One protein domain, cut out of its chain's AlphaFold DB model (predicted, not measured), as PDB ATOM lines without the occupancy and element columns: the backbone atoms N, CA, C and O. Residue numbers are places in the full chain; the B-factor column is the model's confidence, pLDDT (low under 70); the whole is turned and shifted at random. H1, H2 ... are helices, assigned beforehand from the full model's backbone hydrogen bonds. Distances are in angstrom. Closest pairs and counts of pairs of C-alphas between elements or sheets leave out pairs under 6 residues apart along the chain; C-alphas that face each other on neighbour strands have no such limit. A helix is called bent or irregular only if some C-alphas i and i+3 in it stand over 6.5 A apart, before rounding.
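This is residues 4 to 85 and 214 to 239 of the 361 residues of an uncharacterized protein of Pseudoalteromonas sp. BSi20429 (UniProt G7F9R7). A compact knot of crossed helices is built round H1, which bends sharply into arms H1a and H1b. H6 packs on both arms, H2 crosses H1b and H3 crosses H1a, with H4 on H3 and little H5 by H1b. The 108 printed residues hold six named helices, H1 to H6 in order, and no named strand: all helix; the radius of gyration of the C-alphas is 13.0 A, the spans 34 by 34 by 22 A.

By its hydrogen bonds H1, residues 4 to 26, was assigned as one helix, but it is bent: C-alphas 13 and 16 are 8.3 A apart. H1b, residues 16 to 26, touches H6, residues 220 to 239; their closest C-alphas, Asn 21 and Ala 223, are 5.2 A apart. Each O i to N i+4 pair inside H1a, H1b, H2 (32 to 46), H3 (58 to 66), H4 (73 to 79) and H6 is within hydrogen-bond range; H5 (214 to 217) is too short for one.

H1a, residues 4 to 13, begins at C-alpha (40.424, -80.386, 13.767); H6, 27.8 A long, ends at (36.546, -68.502, 19.372).

Residues 86 to 213 are not printed, a 14.7 A gap between C-alphas 85 and 214. The link H2 to H3 is long. Residues 55 to 57, 66 to 71 and 216 have pLDDT under 70.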
ATOM      1  N   SER A   4      41.453 -79.430  14.189       82.94
ATOM      2  CA  SER A   4      40.424 -80.386  13.767       82.94
ATOM      3  C   SER A   4      39.014 -79.786  13.879       82.94
ATOM      4  O   SER A   4      38.237 -79.866  12.935       82.94
ATOM      5  N   ASN A   5      38.707 -79.054  14.960       83.94
ATOM      6  CA  ASN A   5      37.408 -78.388  15.095       83.94
ATOM      7  C   ASN A   5      37.216 -77.254  14.074       83.94
ATOM      8  O   ASN A   5      36.125 -77.118  13.530       83.94
ATOM      9  N   PHE A   6      38.262 -76.464  13.801       88.19
ATOM     10  CA  PHE A   6      38.223 -75.438  12.752       88.19
ATOM     11  C   PHE A   6      37.903 -76.068  11.392       88.19
ATOM     12  O   PHE A   6      36.962 -75.657  10.719       88.19
ATOM     13  N   VAL A   7      38.661 -77.102  11.014       88.69
ATOM     14  CA  VAL A   7      38.528 -77.759   9.708       88.69
ATOM     15  C   VAL A   7      37.176 -78.457   9.582       88.69
ATOM     16  O   VAL A   7      36.546 -78.360   8.536       88.69
ATOM     17  N   ARG A   8      36.672 -79.073  10.656       86.38
ATOM     18  CA  ARG A   8      35.324 -79.642  10.689       86.38
ATOM     19  C   ARG A   8      34.252 -78.593  10.386       86.38
ATOM     20  O   ARG A   8      33.449 -78.825   9.493       86.38
ATOM     21  N   VAL A   9      34.257 -77.452  11.083       88.06
ATOM     22  CA  VAL A   9      33.275 -76.370  10.856       88.06
ATOM     23  C   VAL A   9      33.397 -75.812   9.436       88.06
ATOM     24  O   VAL A   9      32.384 -75.638   8.761       88.06
ATOM     25  N   LEU A  10      34.627 -75.603   8.952       91.25
ATOM     26  CA  LEU A  10      34.893 -75.191   7.573       91.25
ATOM     27  C   LEU A  10      34.239 -76.152   6.566       91.25
ATOM     28  O   LEU A  10      33.509 -75.707   5.688       91.25
ATOM     29  N   ILE A  11      34.468 -77.461   6.709       89.38
ATOM     30  CA  ILE A  11      33.954 -78.504   5.806       89.38
ATOM     31  C   ILE A  11      32.426 -78.572   5.829       89.38
ATOM     32  O   ILE A  11      31.805 -78.679   4.770       89.38
ATOM     33  N   THR A  12      31.820 -78.540   7.017       83.69
ATOM     34  CA  THR A  12      30.377 -78.768   7.168       83.69
ATOM     35  C   THR A  12      29.534 -77.558   6.794       83.69
ATOM     36  O   THR A  12      28.409 -77.737   6.344       83.69
ATOM     37  N   GLU A  13      30.043 -76.340   6.985       87.62
ATOM     38  CA  GLU A  13      29.236 -75.119   6.823       87.62
ATOM     39  C   GLU A  13      29.658 -74.252   5.640       87.62
ATOM     40  O   GLU A  13      28.833 -73.543   5.070       87.62
ATOM     41  N   HIS A  14      30.928 -74.320   5.248       93.25
ATOM     42  CA  HIS A  14      31.487 -73.471   4.197       93.25
ATOM     43  C   HIS A  14      32.186 -74.273   3.092       93.25
ATOM     44  O   HIS A  14      32.804 -73.675   2.215       93.25
ATOM     45  N   GLY A  15      32.094 -75.606   3.114       91.06
ATOM     46  CA  GLY A  15      32.926 -76.491   2.301       91.06
ATOM     47  C   GLY A  15      32.783 -76.291   0.791       91.06
ATOM     48  O   GLY A  15      33.793 -76.176   0.104       91.06
ATOM     49  N   GLU A  16      31.556 -76.149   0.279       93.44
ATOM     50  CA  GLU A  16      31.317 -75.864  -1.144       93.44
ATOM     51  C   GLU A  16      31.919 -74.512  -1.561       93.44
ATOM     52  O   GLU A  16      32.626 -74.416  -2.565       93.44
ATOM     53  N   CYS A  17      31.668 -73.458  -0.776       94.19
ATOM     54  CA  CYS A  17      32.179 -72.121  -1.070       94.19
ATOM     55  C   CYS A  17      33.712 -72.090  -0.997       94.19
ATOM     56  O   CYS A  17      34.370 -71.524  -1.868       94.19
ATOM     57  N   PHE A  18      34.293 -72.758   0.000       94.88
ATOM     58  CA  PHE A  18      35.731 -72.964   0.105       94.88
ATOM     59  C   PHE A  18      36.285 -73.668  -1.142       94.88
ATOM     60  O   PHE A  18      37.218 -73.154  -1.752       94.88
ATOM     61  N   ALA A  19      35.681 -74.783  -1.562       93.56
ATOM     62  CA  ALA A  19      36.135 -75.564  -2.709       93.56
ATOM     63  C   ALA A  19      36.148 -74.750  -4.015       93.56
ATOM     64  O   ALA A  19      37.177 -74.710  -4.689       93.56
ATOM     65  N   LYS A  20      35.072 -74.010  -4.322       93.00
ATOM     66  CA  LYS A  20      35.012 -73.147  -5.520       93.00
ATOM     67  C   LYS A  20      36.106 -72.080  -5.516       93.00
ATOM     68  O   LYS A  20      36.775 -71.856  -6.519       93.00
ATOM     69  N   ASN A  21      36.335 -71.441  -4.369       93.56
ATOM     70  CA  ASN A  21      37.374 -70.417  -4.260       93.56
ATOM     71  C   ASN A  21      38.796 -70.997  -4.326       93.56
ATOM     72  O   ASN A  21      39.704 -70.317  -4.803       93.56
ATOM     73  N   VAL A  22      39.000 -72.254  -3.916       93.38
ATOM     74  CA  VAL A  22      40.259 -72.977  -4.160       93.38
ATOM     75  C   VAL A  22      40.484 -73.175  -5.663       93.38
ATOM     76  O   VAL A  22      41.594 -72.926  -6.134       93.38
ATOM     77  N   GLU A  23      39.464 -73.570  -6.431       91.75
ATOM     78  CA  GLU A  23      39.578 -73.704  -7.894       91.75
ATOM     79  C   GLU A  23      39.927 -72.363  -8.557       91.75
ATOM     80  O   GLU A  23      40.847 -72.308  -9.374       91.75
ATOM     81  N   TYR A  24      39.284 -71.265  -8.140       90.62
ATOM     82  CA  TYR A  24      39.556 -69.918  -8.666       90.62
ATOM     83  C   TYR A  24      40.967 -69.417  -8.362       90.62
ATOM     84  O   TYR A  24      41.638 -68.852  -9.229       90.62
ATOM     85  N   LEU A  25      41.442 -69.623  -7.132       90.62
ATOM     86  CA  LEU A  25      42.789 -69.206  -6.758       90.62
ATOM     87  C   LEU A  25      43.847 -70.013  -7.494       90.62
ATOM     88  O   LEU A  25      44.745 -69.430  -8.094       90.62
ATOM     89  N   THR A  26      43.721 -71.341  -7.458       89.94
ATOM     90  CA  THR A  26      44.757 -72.241  -7.971       89.94
ATOM     91  C   THR A  26      44.710 -72.416  -9.487       89.94
ATOM     92  O   THR A  26      45.711 -72.834 -10.068       89.94
ATOM     93  N   CYS A  27      43.583 -72.075 -10.123       86.44
ATOM     94  CA  CYS A  27      43.274 -72.343 -11.530       86.44
ATOM     95  C   CYS A  27      43.385 -73.835 -11.892       86.44
ATOM     96  O   CYS A  27      43.820 -74.194 -12.986       86.44
ATOM     97  N   VAL A  28      43.025 -74.709 -10.950       89.50
ATOM     98  CA  VAL A  28      43.100 -76.167 -11.073       89.50
ATOM     99  C   VAL A  28      41.797 -76.775 -10.558       89.50
ATOM    100  O   VAL A  28      41.294 -76.300  -9.539       89.50
ATOM    101  N   PRO A  29      41.284 -77.848 -11.193       90.75
ATOM    102  CA  PRO A  29      40.184 -78.637 -10.649       90.75
ATOM    103  C   PRO A  29      40.360 -78.994  -9.169       90.75
ATOM    104  O   PRO A  29      41.466 -79.330  -8.714       90.75
ATOM    105  N   PHE A  30      39.265 -78.963  -8.412       91.19
ATOM    106  CA  PHE A  30      39.319 -79.187  -6.976       91.19
ATOM    107  C   PHE A  30      39.896 -80.569  -6.640       91.19
ATOM    108  O   PHE A  30      39.530 -81.595  -7.216       91.19
ATOM    109  N   ASN A  31      40.841 -80.599  -5.703       90.38
ATOM    110  CA  ASN A  31      41.456 -81.826  -5.220       90.38
ATOM    111  C   ASN A  31      42.021 -81.632  -3.812       90.38
ATOM    112  O   ASN A  31      42.187 -80.514  -3.322       90.38
ATOM    113  N   SER A  32      42.350 -82.740  -3.155       88.38
ATOM    114  CA  SER A  32      42.819 -82.717  -1.768       88.38
ATOM    115  C   SER A  32      44.134 -81.948  -1.574       88.38
ATOM    116  O   SER A  32      44.317 -81.310  -0.533       88.38
ATOM    117  N   SER A  33      45.034 -81.959  -2.562       87.94
ATOM    118  CA  SER A  33      46.314 -81.251  -2.493       87.94
ATOM    119  C   SER A  33      46.129 -79.740  -2.617       87.94
ATOM    120  O   SER A  33      46.656 -79.013  -1.777       87.94
ATOM    121  N   SER A  34      45.342 -79.261  -3.589       89.75
ATOM    122  CA  SER A  34      45.057 -77.824  -3.736       89.75
ATOM    123  C   SER A  34      44.304 -77.277  -2.524       89.75
ATOM    124  O   SER A  34      44.679 -76.239  -1.976       89.75
ATOM    125  N   ALA A  35      43.323 -78.032  -2.022       91.25
ATOM    126  CA  ALA A  35      42.599 -77.704  -0.800       91.25
ATOM    127  C   ALA A  35      43.535 -77.580   0.414       91.25
ATOM    128  O   ALA A  35      43.423 -76.630   1.186       91.25
ATOM    129  N   SER A  36      44.482 -78.512   0.574       88.81
ATOM    130  CA  SER A  36      45.431 -78.502   1.696       88.81
ATOM    131  C   SER A  36      46.399 -77.320   1.618       88.81
ATOM    132  O   SER A  36      46.617 -76.649   2.625       88.81
ATOM    133  N   SER A  37      46.936 -77.021   0.429       89.12
ATOM    134  CA  SER A  37      47.834 -75.878   0.230       89.12
ATOM    135  C   SER A  37      47.148 -74.550   0.558       89.12
ATOM    136  O   SER A  37      47.694 -73.746   1.316       89.12
ATOM    137  N   VAL A  38      45.927 -74.338   0.053       91.88
ATOM    138  CA  VAL A  38      45.153 -73.121   0.342       91.88
ATOM    139  C   VAL A  38      44.766 -73.059   1.820       91.88
ATOM    140  O   VAL A  38      44.963 -72.023   2.456       91.88
ATOM    141  N   LEU A  39      44.291 -74.167   2.404       92.12
ATOM    142  CA  LEU A  39      43.977 -74.238   3.832       92.12
ATOM    143  C   LEU A  39      45.183 -73.839   4.687       92.12
ATOM    144  O   LEU A  39      45.031 -73.029   5.597       92.12
ATOM    145  N   ASN A  40      46.373 -74.364   4.391       89.31
ATOM    146  CA  ASN A  40      47.587 -74.074   5.149       89.31
ATOM    147  C   ASN A  40      47.939 -72.578   5.127       89.31
ATOM    148  O   ASN A  40      48.211 -71.988   6.173       89.31
ATOM    149  N   VAL A  41      47.883 -71.941   3.951       89.69
ATOM    150  CA  VAL A  41      48.181 -70.506   3.808       89.69
ATOM    151  C   VAL A  41      47.169 -69.652   4.572       89.69
ATOM    152  O   VAL A  41      47.553 -68.804   5.379       89.69
ATOM    153  N   PHE A  42      45.873 -69.884   4.356       91.50
ATOM    154  CA  PHE A  42      44.827 -69.065   4.969       91.50
ATOM    155  C   PHE A  42      44.706 -69.313   6.475       91.50
ATOM    156  O   PHE A  42      44.526 -68.362   7.234       91.50
ATOM    157  N   TYR A  43      44.900 -70.550   6.938       89.81
ATOM    158  CA  TYR A  43      44.889 -70.874   8.364       89.81
ATOM    159  C   TYR A  43      46.034 -70.175   9.100       89.81
ATOM    160  O   TYR A  43      45.811 -69.500  10.104       89.81
ATOM    161  N   ASN A  44      47.260 -70.272   8.578       86.50
ATOM    162  CA  ASN A  44      48.425 -69.641   9.198       86.50
ATOM    163  C   ASN A  44      48.351 -68.108   9.171       86.50
ATOM    164  O   ASN A  44      48.931 -67.454  10.038       86.50
ATOM    165  N   ARG A  45      47.611 -67.537   8.214       85.75
ATOM    166  CA  ARG A  45      47.306 -66.104   8.181       85.75
ATOM    167  C   ARG A  45      46.259 -65.701   9.220       85.75
ATOM    168  O   ARG A  45      46.473 -64.710   9.909       85.75
ATOM    169  N   ALA A  46      45.176 -66.465   9.367       84.50
ATOM    170  CA  ALA A  46      44.132 -66.203  10.365       84.50
ATOM    171  C   ALA A  46      44.618 -66.429  11.814       84.50
ATOM    172  O   ALA A  46      44.127 -65.787  12.750       84.50
ATOM    173  N   PHE A  47      45.606 -67.317  11.998       83.06
ATOM    174  CA  PHE A  47      46.193 -67.700  13.287       83.06
ATOM    175  C   PHE A  47      47.731 -67.561  13.303       83.06
ATOM    176  O   PHE A  47      48.446 -68.554  13.475       83.06
ATOM    177  N   PRO A  48      48.281 -66.336  13.198       80.75
ATOM    178  CA  PRO A  48      49.723 -66.117  13.053       80.75
ATOM    179  C   PRO A  48      50.546 -66.591  14.260       80.75
ATOM    180  O   PRO A  48      51.714 -66.938  14.096       80.75
ATOM    181  N   ASN A  49      49.933 -66.664  15.445       81.12
ATOM    182  CA  ASN A  49      50.564 -67.124  16.688       81.12
ATOM    183  C   ASN A  49      50.414 -68.639  16.932       81.12
ATOM    184  O   ASN A  49      50.896 -69.150  17.937       81.12
ATOM    185  N   ASN A  50      49.725 -69.364  16.046       77.12
ATOM    186  CA  ASN A  50      49.491 -70.808  16.154       77.12
ATOM    187  C   ASN A  50      49.736 -71.483  14.799       77.12
ATOM    188  O   ASN A  50      48.920 -72.277  14.327       77.12
ATOM    189  N   ARG A  51      50.850 -71.110  14.153       74.62
ATOM    190  CA  ARG A  51      51.222 -71.651  12.846       74.62
ATOM    191  C   ARG A  51      51.385 -73.157  12.936       74.62
ATOM    192  O   ARG A  51      52.104 -73.661  13.800       74.62
ATOM    193  N   LYS A  52      50.739 -73.868  12.023       75.25
ATOM    194  CA  LYS A  52      50.878 -75.312  11.879       75.25
ATOM    195  C   LYS A  52      51.132 -75.645  10.427       75.25
ATOM    196  O   LYS A  52      50.559 -75.026   9.541       75.25
ATOM    197  N   ASP A  53      51.965 -76.651  10.216       72.50
ATOM    198  CA  ASP A  53      52.037 -77.312   8.926       72.50
ATOM    199  C   ASP A  53      50.841 -78.260   8.804       72.50
ATOM    200  O   ASP A  53      50.782 -79.325   9.437       72.50
ATOM    201  N   LEU A  54      49.829 -77.818   8.062       72.38
ATOM    202  CA  LEU A  54      48.633 -78.604   7.807       72.38
ATOM    203  C   LEU A  54      48.928 -79.595   6.685       72.38
ATOM    204  O   LEU A  54      48.721 -79.311   5.506       72.38
ATOM    205  N   ARG A  55      49.424 -80.771   7.079       61.72
ATOM    206  CA  ARG A  55      49.710 -81.876   6.158       61.72
ATOM    207  C   ARG A  55      48.498 -82.210   5.287       61.72
ATOM    208  O   ARG A  55      47.348 -82.180   5.739       61.72
ATOM    209  N   THR A  56      48.784 -82.651   4.064       61.88
ATOM    210  CA  THR A  56      47.822 -83.323   3.185       61.88
ATOM    211  C   THR A  56      47.133 -84.440   3.968       61.88
ATOM    212  O   THR A  56      47.817 -85.209   4.642       61.88
ATOM    213  N   SER A  57      45.801 -84.519   3.878       64.38
ATOM    214  CA  SER A  57      44.873 -85.449   4.563       64.38
ATOM    215  C   SER A  57      44.016 -84.868   5.684       64.38
ATOM    216  O   SER A  57      42.998 -85.487   5.966       64.38
ATOM    217  N   LEU A  58      44.309 -83.696   6.267       79.88
ATOM    218  CA  LEU A  58      43.480 -83.197   7.380       79.88
ATOM    219  C   LEU A  58      42.020 -82.960   6.959       79.88
ATOM    220  O   LEU A  58      41.104 -83.384   7.654       79.88
ATOM    221  N   ILE A  59      41.792 -82.365   5.784       83.62
ATOM    222  CA  ILE A  59      40.436 -82.176   5.240       83.62
ATOM    223  C   ILE A  59      39.755 -83.527   4.986       83.62
ATOM    224  O   ILE A  59      38.622 -83.736   5.404       83.62
ATOM    225  N   GLY A  60      40.452 -84.465   4.338       81.56
ATOM    226  CA  GLY A  60      39.910 -85.796   4.050       81.56
ATOM    227  C   GLY A  60      39.618 -86.610   5.314       81.56
ATOM    228  O   GLY A  60      38.612 -87.310   5.382       81.56
ATOM    229  N   GLN A  61      40.461 -86.487   6.338       82.62
ATOM    230  CA  GLN A  61      40.263 -87.113   7.638       82.62
ATOM    231  C   GLN A  61      39.056 -86.510   8.356       82.62
ATOM    232  O   GLN A  61      38.247 -87.260   8.892       82.62
ATOM    233  N   GLU A  62      38.892 -85.187   8.338       85.06
ATOM    234  CA  GLU A  62      37.726 -84.547   8.948       85.06
ATOM    235  C   GLU A  62      36.427 -84.832   8.190       85.06
ATOM    236  O   GLU A  62      35.399 -85.015   8.832       85.06
ATOM    237  N   ILE A  63      36.459 -84.967   6.859       80.38
ATOM    238  CA  ILE A  63      35.327 -85.497   6.076       80.38
ATOM    239  C   ILE A  63      34.984 -86.916   6.535       80.38
ATOM    240  O   ILE A  63      33.827 -87.230   6.812       80.38
ATOM    241  N   LYS A  64      35.991 -87.785   6.666       77.94
ATOM    242  CA  LYS A  64      35.782 -89.156   7.138       77.94
ATOM    243  C   LYS A  64      35.191 -89.170   8.553       77.94
ATOM    244  O   LYS A  64      34.278 -89.940   8.826       77.94
ATOM    245  N   ASN A  65      35.673 -88.301   9.439       74.50
ATOM    246  CA  ASN A  65      35.194 -88.195  10.816       74.50
ATOM    247  C   ASN A  65      33.781 -87.598  10.910       74.50
ATOM    248  O   ASN A  65      33.010 -88.015  11.768       74.50
ATOM    249  N   SER A  66      33.436 -86.626  10.059       68.88
ATOM    250  CA  SER A  66      32.123 -85.966  10.062       68.88
ATOM    251  C   SER A  66      31.023 -86.807   9.413       68.88
ATOM    252  O   SER A  66      29.845 -86.532   9.623       68.88
ATOM    253  N   THR A  67      31.402 -87.841   8.661       63.62
ATOM    254  CA  THR A  67      30.488 -88.741   7.945       63.62
ATOM    255  C   THR A  67      30.468 -90.166   8.493       63.62
ATOM    256  O   THR A  67      29.960 -91.066   7.829       63.62
ATOM    257  N   ASP A  68      31.046 -90.405   9.675       59.19
ATOM    258  CA  ASP A  68      31.209 -91.743  10.268       59.19
ATOM    259  C   ASP A  68      31.876 -92.758   9.310       59.19
ATOM    260  O   ASP A  68      31.570 -93.949   9.294       59.19
ATOM    261  N   GLY A  69      32.800 -92.280   8.475       59.22
ATOM    262  CA  GLY A  69      33.533 -93.084   7.500       59.22
ATOM    263  C   GLY A  69      32.767 -93.425   6.224       59.22
ATOM    264  O   GLY A  69      33.291 -94.191   5.417       59.22
ATOM    265  N   LYS A  70      31.560 -92.876   6.029       59.66
ATOM    266  CA  LYS A  70      30.700 -93.173   4.872       59.66
ATOM    267  C   LYS A  70      31.159 -92.504   3.580       59.66
ATOM    268  O   LYS A  70      30.869 -93.030   2.511       59.66
ATOM    269  N   HIS A  71      31.873 -91.385   3.679       65.44
ATOM    270  CA  HIS A  71      32.409 -90.694   2.514       65.44
ATOM    271  C   HIS A  71      33.930 -90.563   2.591       65.44
ATOM    272  O   HIS A  71      34.503 -90.200   3.624       65.44
ATOM    273  N   ASP A  72      34.585 -90.844   1.468       82.50
ATOM    274  CA  ASP A  72      35.927 -90.340   1.196       82.50
ATOM    275  C   ASP A  72      35.856 -88.893   0.672       82.50
ATOM    276  O   ASP A  72      34.778 -88.337   0.456       82.50
ATOM    277  N   PHE A  73      37.011 -88.255   0.484       86.19
ATOM    278  CA  PHE A  73      37.073 -86.864   0.024       86.19
ATOM    279  C   PHE A  73      36.324 -86.636  -1.303       86.19
ATOM    280  O   PHE A  73      35.606 -85.645  -1.433       86.19
ATOM    281  N   ASN A  74      36.467 -87.545  -2.272       88.19
ATOM    282  CA  ASN A  74      35.900 -87.383  -3.612       88.19
ATOM    283  C   ASN A  74      34.381 -87.584  -3.608       88.19
ATOM    284  O   ASN A  74      33.640 -86.743  -4.113       88.19
ATOM    285  N   SER A  75      33.912 -88.669  -2.987       85.94
ATOM    286  CA  SER A  75      32.484 -88.954  -2.829       85.94
ATOM    287  C   SER A  75      31.787 -87.857  -2.031       85.94
ATOM    288  O   SER A  75      30.740 -87.388  -2.453       85.94
ATOM    289  N   PHE A  76      32.384 -87.351  -0.946       88.12
ATOM    290  CA  PHE A  76      31.812 -86.224  -0.203       88.12
ATOM    291  C   PHE A  76      31.732 -84.946  -1.042       88.12
ATOM    292  O   PHE A  76      30.694 -84.284  -1.066       88.12
ATOM    293  N   SER A  77      32.812 -84.601  -1.749       89.75
ATOM    294  CA  SER A  77      32.843 -83.410  -2.605       89.75
ATOM    295  C   SER A  77      31.766 -83.484  -3.689       89.75
ATOM    296  O   SER A  77      31.063 -82.505  -3.929       89.75
ATOM    297  N   SER A  78      31.578 -84.661  -4.289       87.62
ATOM    298  CA  SER A  78      30.579 -84.872  -5.334       87.62
ATOM    299  C   SER A  78      29.148 -84.933  -4.791       87.62
ATOM    300  O   SER A  78      28.253 -84.274  -5.320       87.62
ATOM    301  N   ASP A  79      28.913 -85.675  -3.709       84.50
ATOM    302  CA  ASP A  79      27.568 -85.944  -3.197       84.50
ATOM    303  C   ASP A  79      27.021 -84.796  -2.353       84.50
ATOM    304  O   ASP A  79      25.828 -84.493  -2.438       84.50
ATOM    305  N   VAL A  80      27.873 -84.156  -1.552       86.00
ATOM    306  CA  VAL A  80      27.465 -83.139  -0.576       86.00
ATOM    307  C   VAL A  80      27.719 -81.743  -1.115       86.00
ATOM    308  O   VAL A  80      26.789 -80.946  -1.184       86.00
ATOM    309  N   TRP A  81      28.948 -81.446  -1.543       87.88
ATOM    310  CA  TRP A  81      29.279 -80.118  -2.073       87.88
ATOM    311  C   TRP A  81      28.856 -79.920  -3.527       87.88
ATOM    312  O   TRP A  81      28.836 -78.789  -3.999       87.88
ATOM    313  N   LYS A  82      28.515 -81.002  -4.240       88.38
ATOM    314  CA  LYS A  82      28.215 -80.976  -5.679       88.38
ATOM    315  C   LYS A  82      29.369 -80.392  -6.510       88.38
ATOM    316  O   LYS A  82      29.142 -79.764  -7.541       88.38
ATOM    317  N   ILE A  83      30.606 -80.633  -6.071       88.31
ATOM    318  CA  ILE A  83      31.845 -80.202  -6.725       88.31
ATOM    319  C   ILE A  83      32.501 -81.404  -7.404       88.31
ATOM    320  O   ILE A  83      32.652 -82.471  -6.805       88.31
ATOM    321  N   LYS A  84      32.889 -81.234  -8.671       88.81
ATOM    322  CA  LYS A  84      33.713 -82.217  -9.384       88.81
ATOM    323  C   LYS A  84      35.121 -82.219  -8.787       88.81
ATOM    324  O   LYS A  84      35.601 -81.181  -8.345       88.81
ATOM    325  N   THR A  85      35.782 -83.370  -8.783       89.31
ATOM    326  CA  THR A  85      37.139 -83.495  -8.245       89.31
ATOM    327  C   THR A  85      38.046 -84.264  -9.180       89.31
ATOM    328  O   THR A  85      37.594 -85.143  -9.909       89.31
ATOM    329  N   SER A 214      35.190 -71.315 -16.239       76.06
ATOM    330  CA  SER A 214      34.622 -70.711 -15.035       76.06
ATOM    331  C   SER A 214      35.702 -70.422 -13.985       76.06
ATOM    332  O   SER A 214      35.680 -69.343 -13.387       76.06
ATOM    333  N   PHE A 215      36.724 -71.284 -13.864       76.06
ATOM    334  CA  PHE A 215      37.830 -71.119 -12.914       76.06
ATOM    335  C   PHE A 215      38.606 -69.817 -13.112       76.06
ATOM    336  O   PHE A 215      39.132 -69.235 -12.168       76.06
ATOM    337  N   CYS A 216      38.689 -69.365 -14.358       69.88
ATOM    338  CA  CYS A 216      39.478 -68.204 -14.737       69.88
ATOM    339  C   CYS A 216      38.654 -66.909 -14.788       69.88
ATOM    340  O   CYS A 216      39.228 -65.847 -15.010       69.88
ATOM    341  N   SER A 217      37.327 -66.987 -14.623       74.19
ATOM    342  CA  SER A 217      36.426 -65.832 -14.763       74.19
ATOM    343  C   SER A 217      36.247 -65.004 -13.488       74.19
ATOM    344  O   SER A 217      35.950 -63.814 -13.581       74.19
ATOM    345  N   VAL A 218      36.433 -65.603 -12.308       76.31
ATOM    346  CA  VAL A 218      36.308 -64.899 -11.023       76.31
ATOM    347  C   VAL A 218      37.613 -64.179 -10.705       76.31
ATOM    348  O   VAL A 218      38.700 -64.746 -10.849       76.31
ATOM    349  N   SER A 219      37.522 -62.932 -10.236       82.06
ATOM    350  CA  SER A 219      38.716 -62.195  -9.832       82.06
ATOM    351  C   SER A 219      39.374 -62.866  -8.627       82.06
ATOM    352  O   SER A 219      38.748 -63.121  -7.597       82.06
ATOM    353  N   LYS A 220      40.688 -63.098  -8.705       84.50
ATOM    354  CA  LYS A 220      41.449 -63.716  -7.607       84.50
ATOM    355  C   LYS A 220      41.390 -62.907  -6.315       84.50
ATOM    356  O   LYS A 220      41.443 -63.486  -5.231       84.50
ATOM    357  N   SER A 221      41.276 -61.581  -6.412       86.62
ATOM    358  CA  SER A 221      41.108 -60.729  -5.233       86.62
ATOM    359  C   SER A 221      39.790 -61.026  -4.519       86.62
ATOM    360  O   SER A 221      39.783 -61.161  -3.298       86.62
ATOM    361  N   GLU A 222      38.701 -61.209  -5.265       89.44
ATOM    362  CA  GLU A 222      37.382 -61.552  -4.726       89.44
ATOM    363  C   GLU A 222      37.391 -62.942  -4.090       89.44
ATOM    364  O   GLU A 222      36.892 -63.113  -2.975       89.44
ATOM    365  N   ALA A 223      38.028 -63.920  -4.743       91.31
ATOM    366  CA  ALA A 223      38.161 -65.265  -4.193       91.31
ATOM    367  C   ALA A 223      38.958 -65.273  -2.879       91.31
ATOM    368  O   ALA A 223      38.575 -65.915  -1.898       91.31
ATOM    369  N   ARG A 224      40.045 -64.490  -2.821       91.44
ATOM    370  CA  ARG A 224      40.850 -64.316  -1.609       91.44
ATOM    371  C   ARG A 224      40.061 -63.650  -0.483       91.44
ATOM    372  O   ARG A 224      40.102 -64.154   0.633       91.44
ATOM    373  N   ILE A 225      39.343 -62.561  -0.768       91.69
ATOM    374  CA  ILE A 225      38.495 -61.871   0.219       91.69
ATOM    375  C   ILE A 225      37.423 -62.825   0.751       91.69
ATOM    376  O   ILE A 225      37.198 -62.898   1.956       91.69
ATOM    377  N   THR A 226      36.800 -63.607  -0.131       93.81
ATOM    378  CA  THR A 226      35.784 -64.593   0.255       93.81
ATOM    379  C   THR A 226      36.362 -65.643   1.199       93.81
ATOM    380  O   THR A 226      35.763 -65.942   2.230       93.81
ATOM    381  N   LEU A 227      37.550 -66.167   0.897       94.06
ATOM    382  CA  LEU A 227      38.230 -67.120   1.768       94.06
ATOM    383  C   LEU A 227      38.664 -66.497   3.097       94.06
ATOM    384  O   LEU A 227      38.520 -67.145   4.128       94.06
ATOM    385  N   ASP A 228      39.131 -65.249   3.112       92.38
ATOM    386  CA  ASP A 228      39.409 -64.531   4.362       92.38
ATOM    387  C   ASP A 228      38.159 -64.416   5.234       92.38
ATOM    388  O   ASP A 228      38.193 -64.773   6.412       92.38
ATOM    389  N   ASN A 229      37.033 -64.021   4.640       94.00
ATOM    390  CA  ASN A 229      35.756 -63.915   5.339       94.00
ATOM    391  C   ASN A 229      35.277 -65.271   5.875       94.00
ATOM    392  O   ASN A 229      34.790 -65.342   6.998       94.00
ATOM    393  N   ILE A 230      35.444 -66.357   5.109       95.19
ATOM    394  CA  ILE A 230      35.134 -67.717   5.576       95.19
ATOM    395  C   ILE A 230      36.002 -68.074   6.785       95.19
ATOM    396  O   ILE A 230      35.495 -68.578   7.784       95.19
ATOM    397  N   PHE A 231      37.312 -67.828   6.715       93.44
ATOM    398  CA  PHE A 231      38.236 -68.216   7.779       93.44
ATOM    399  C   PHE A 231      38.007 -67.401   9.053       93.44
ATOM    400  O   PHE A 231      38.031 -67.981  10.141       93.44
ATOM    401  N   GLU A 232      37.724 -66.102   8.936       91.38
ATOM    402  CA  GLU A 232      37.330 -65.274  10.077       91.38
ATOM    403  C   GLU A 232      35.958 -65.686  10.630       91.38
ATOM    404  O   GLU A 232      35.841 -65.849  11.837       91.38
ATOM    405  N   ALA A 233      34.960 -66.001   9.796       91.75
ATOM    406  CA  ALA A 233      33.663 -66.494  10.273       91.75
ATOM    407  C   ALA A 233      33.789 -67.819  11.051       91.75
ATOM    408  O   ALA A 233      33.222 -67.978  12.136       91.75
ATOM    409  N   VAL A 234      34.582 -68.769  10.542       91.38
ATOM    410  CA  VAL A 234      34.865 -70.027  11.249       91.38
ATOM    411  C   VAL A 234      35.609 -69.742  12.553       91.38
ATOM    412  O   VAL A 234      35.267 -70.309  13.591       91.38
ATOM    413  N   LYS A 235      36.608 -68.852  12.521       89.38
ATOM    414  CA  LYS A 235      37.378 -68.440  13.698       89.38
ATOM    415  C   LYS A 235      36.488 -67.798  14.752       89.38
ATOM    416  O   LYS A 235      36.560 -68.223  15.899       89.38
ATOM    417  N   GLU A 236      35.635 -66.845  14.403       88.50
ATOM    418  CA  GLU A 236      34.664 -66.235  15.312       88.50
ATOM    419  C   GLU A 236      33.744 -67.288  15.913       88.50
ATOM    420  O   GLU A 236      33.539 -67.303  17.123       88.50
ATOM    421  N   LYS A 237      33.256 -68.233  15.110       85.56
ATOM    422  CA  LYS A 237      32.364 -69.291  15.584       85.56
ATOM    423  C   LYS A 237      33.014 -70.229  16.602       85.56
ATOM    424  O   LYS A 237      32.356 -70.643  17.552       85.56
ATOM    425  N   ILE A 238      34.292 -70.563  16.426       85.19
ATOM    426  CA  ILE A 238      35.019 -71.447  17.354       85.19
ATOM    427  C   ILE A 238      35.721 -70.699  18.500       85.19
ATOM    428  O   ILE A 238      36.139 -71.344  19.462       85.19
ATOM    429  N   SER A 239      35.911 -69.380  18.368       76.62
ATOM    430  CA  SER A 239      36.546 -68.502  19.372       76.62
ATOM    431  C   SER A 239      35.536 -67.797  20.251       76.62
ATOM    432  O   SER A 239      35.873 -67.431  21.376       76.62
TER     433      SER A 239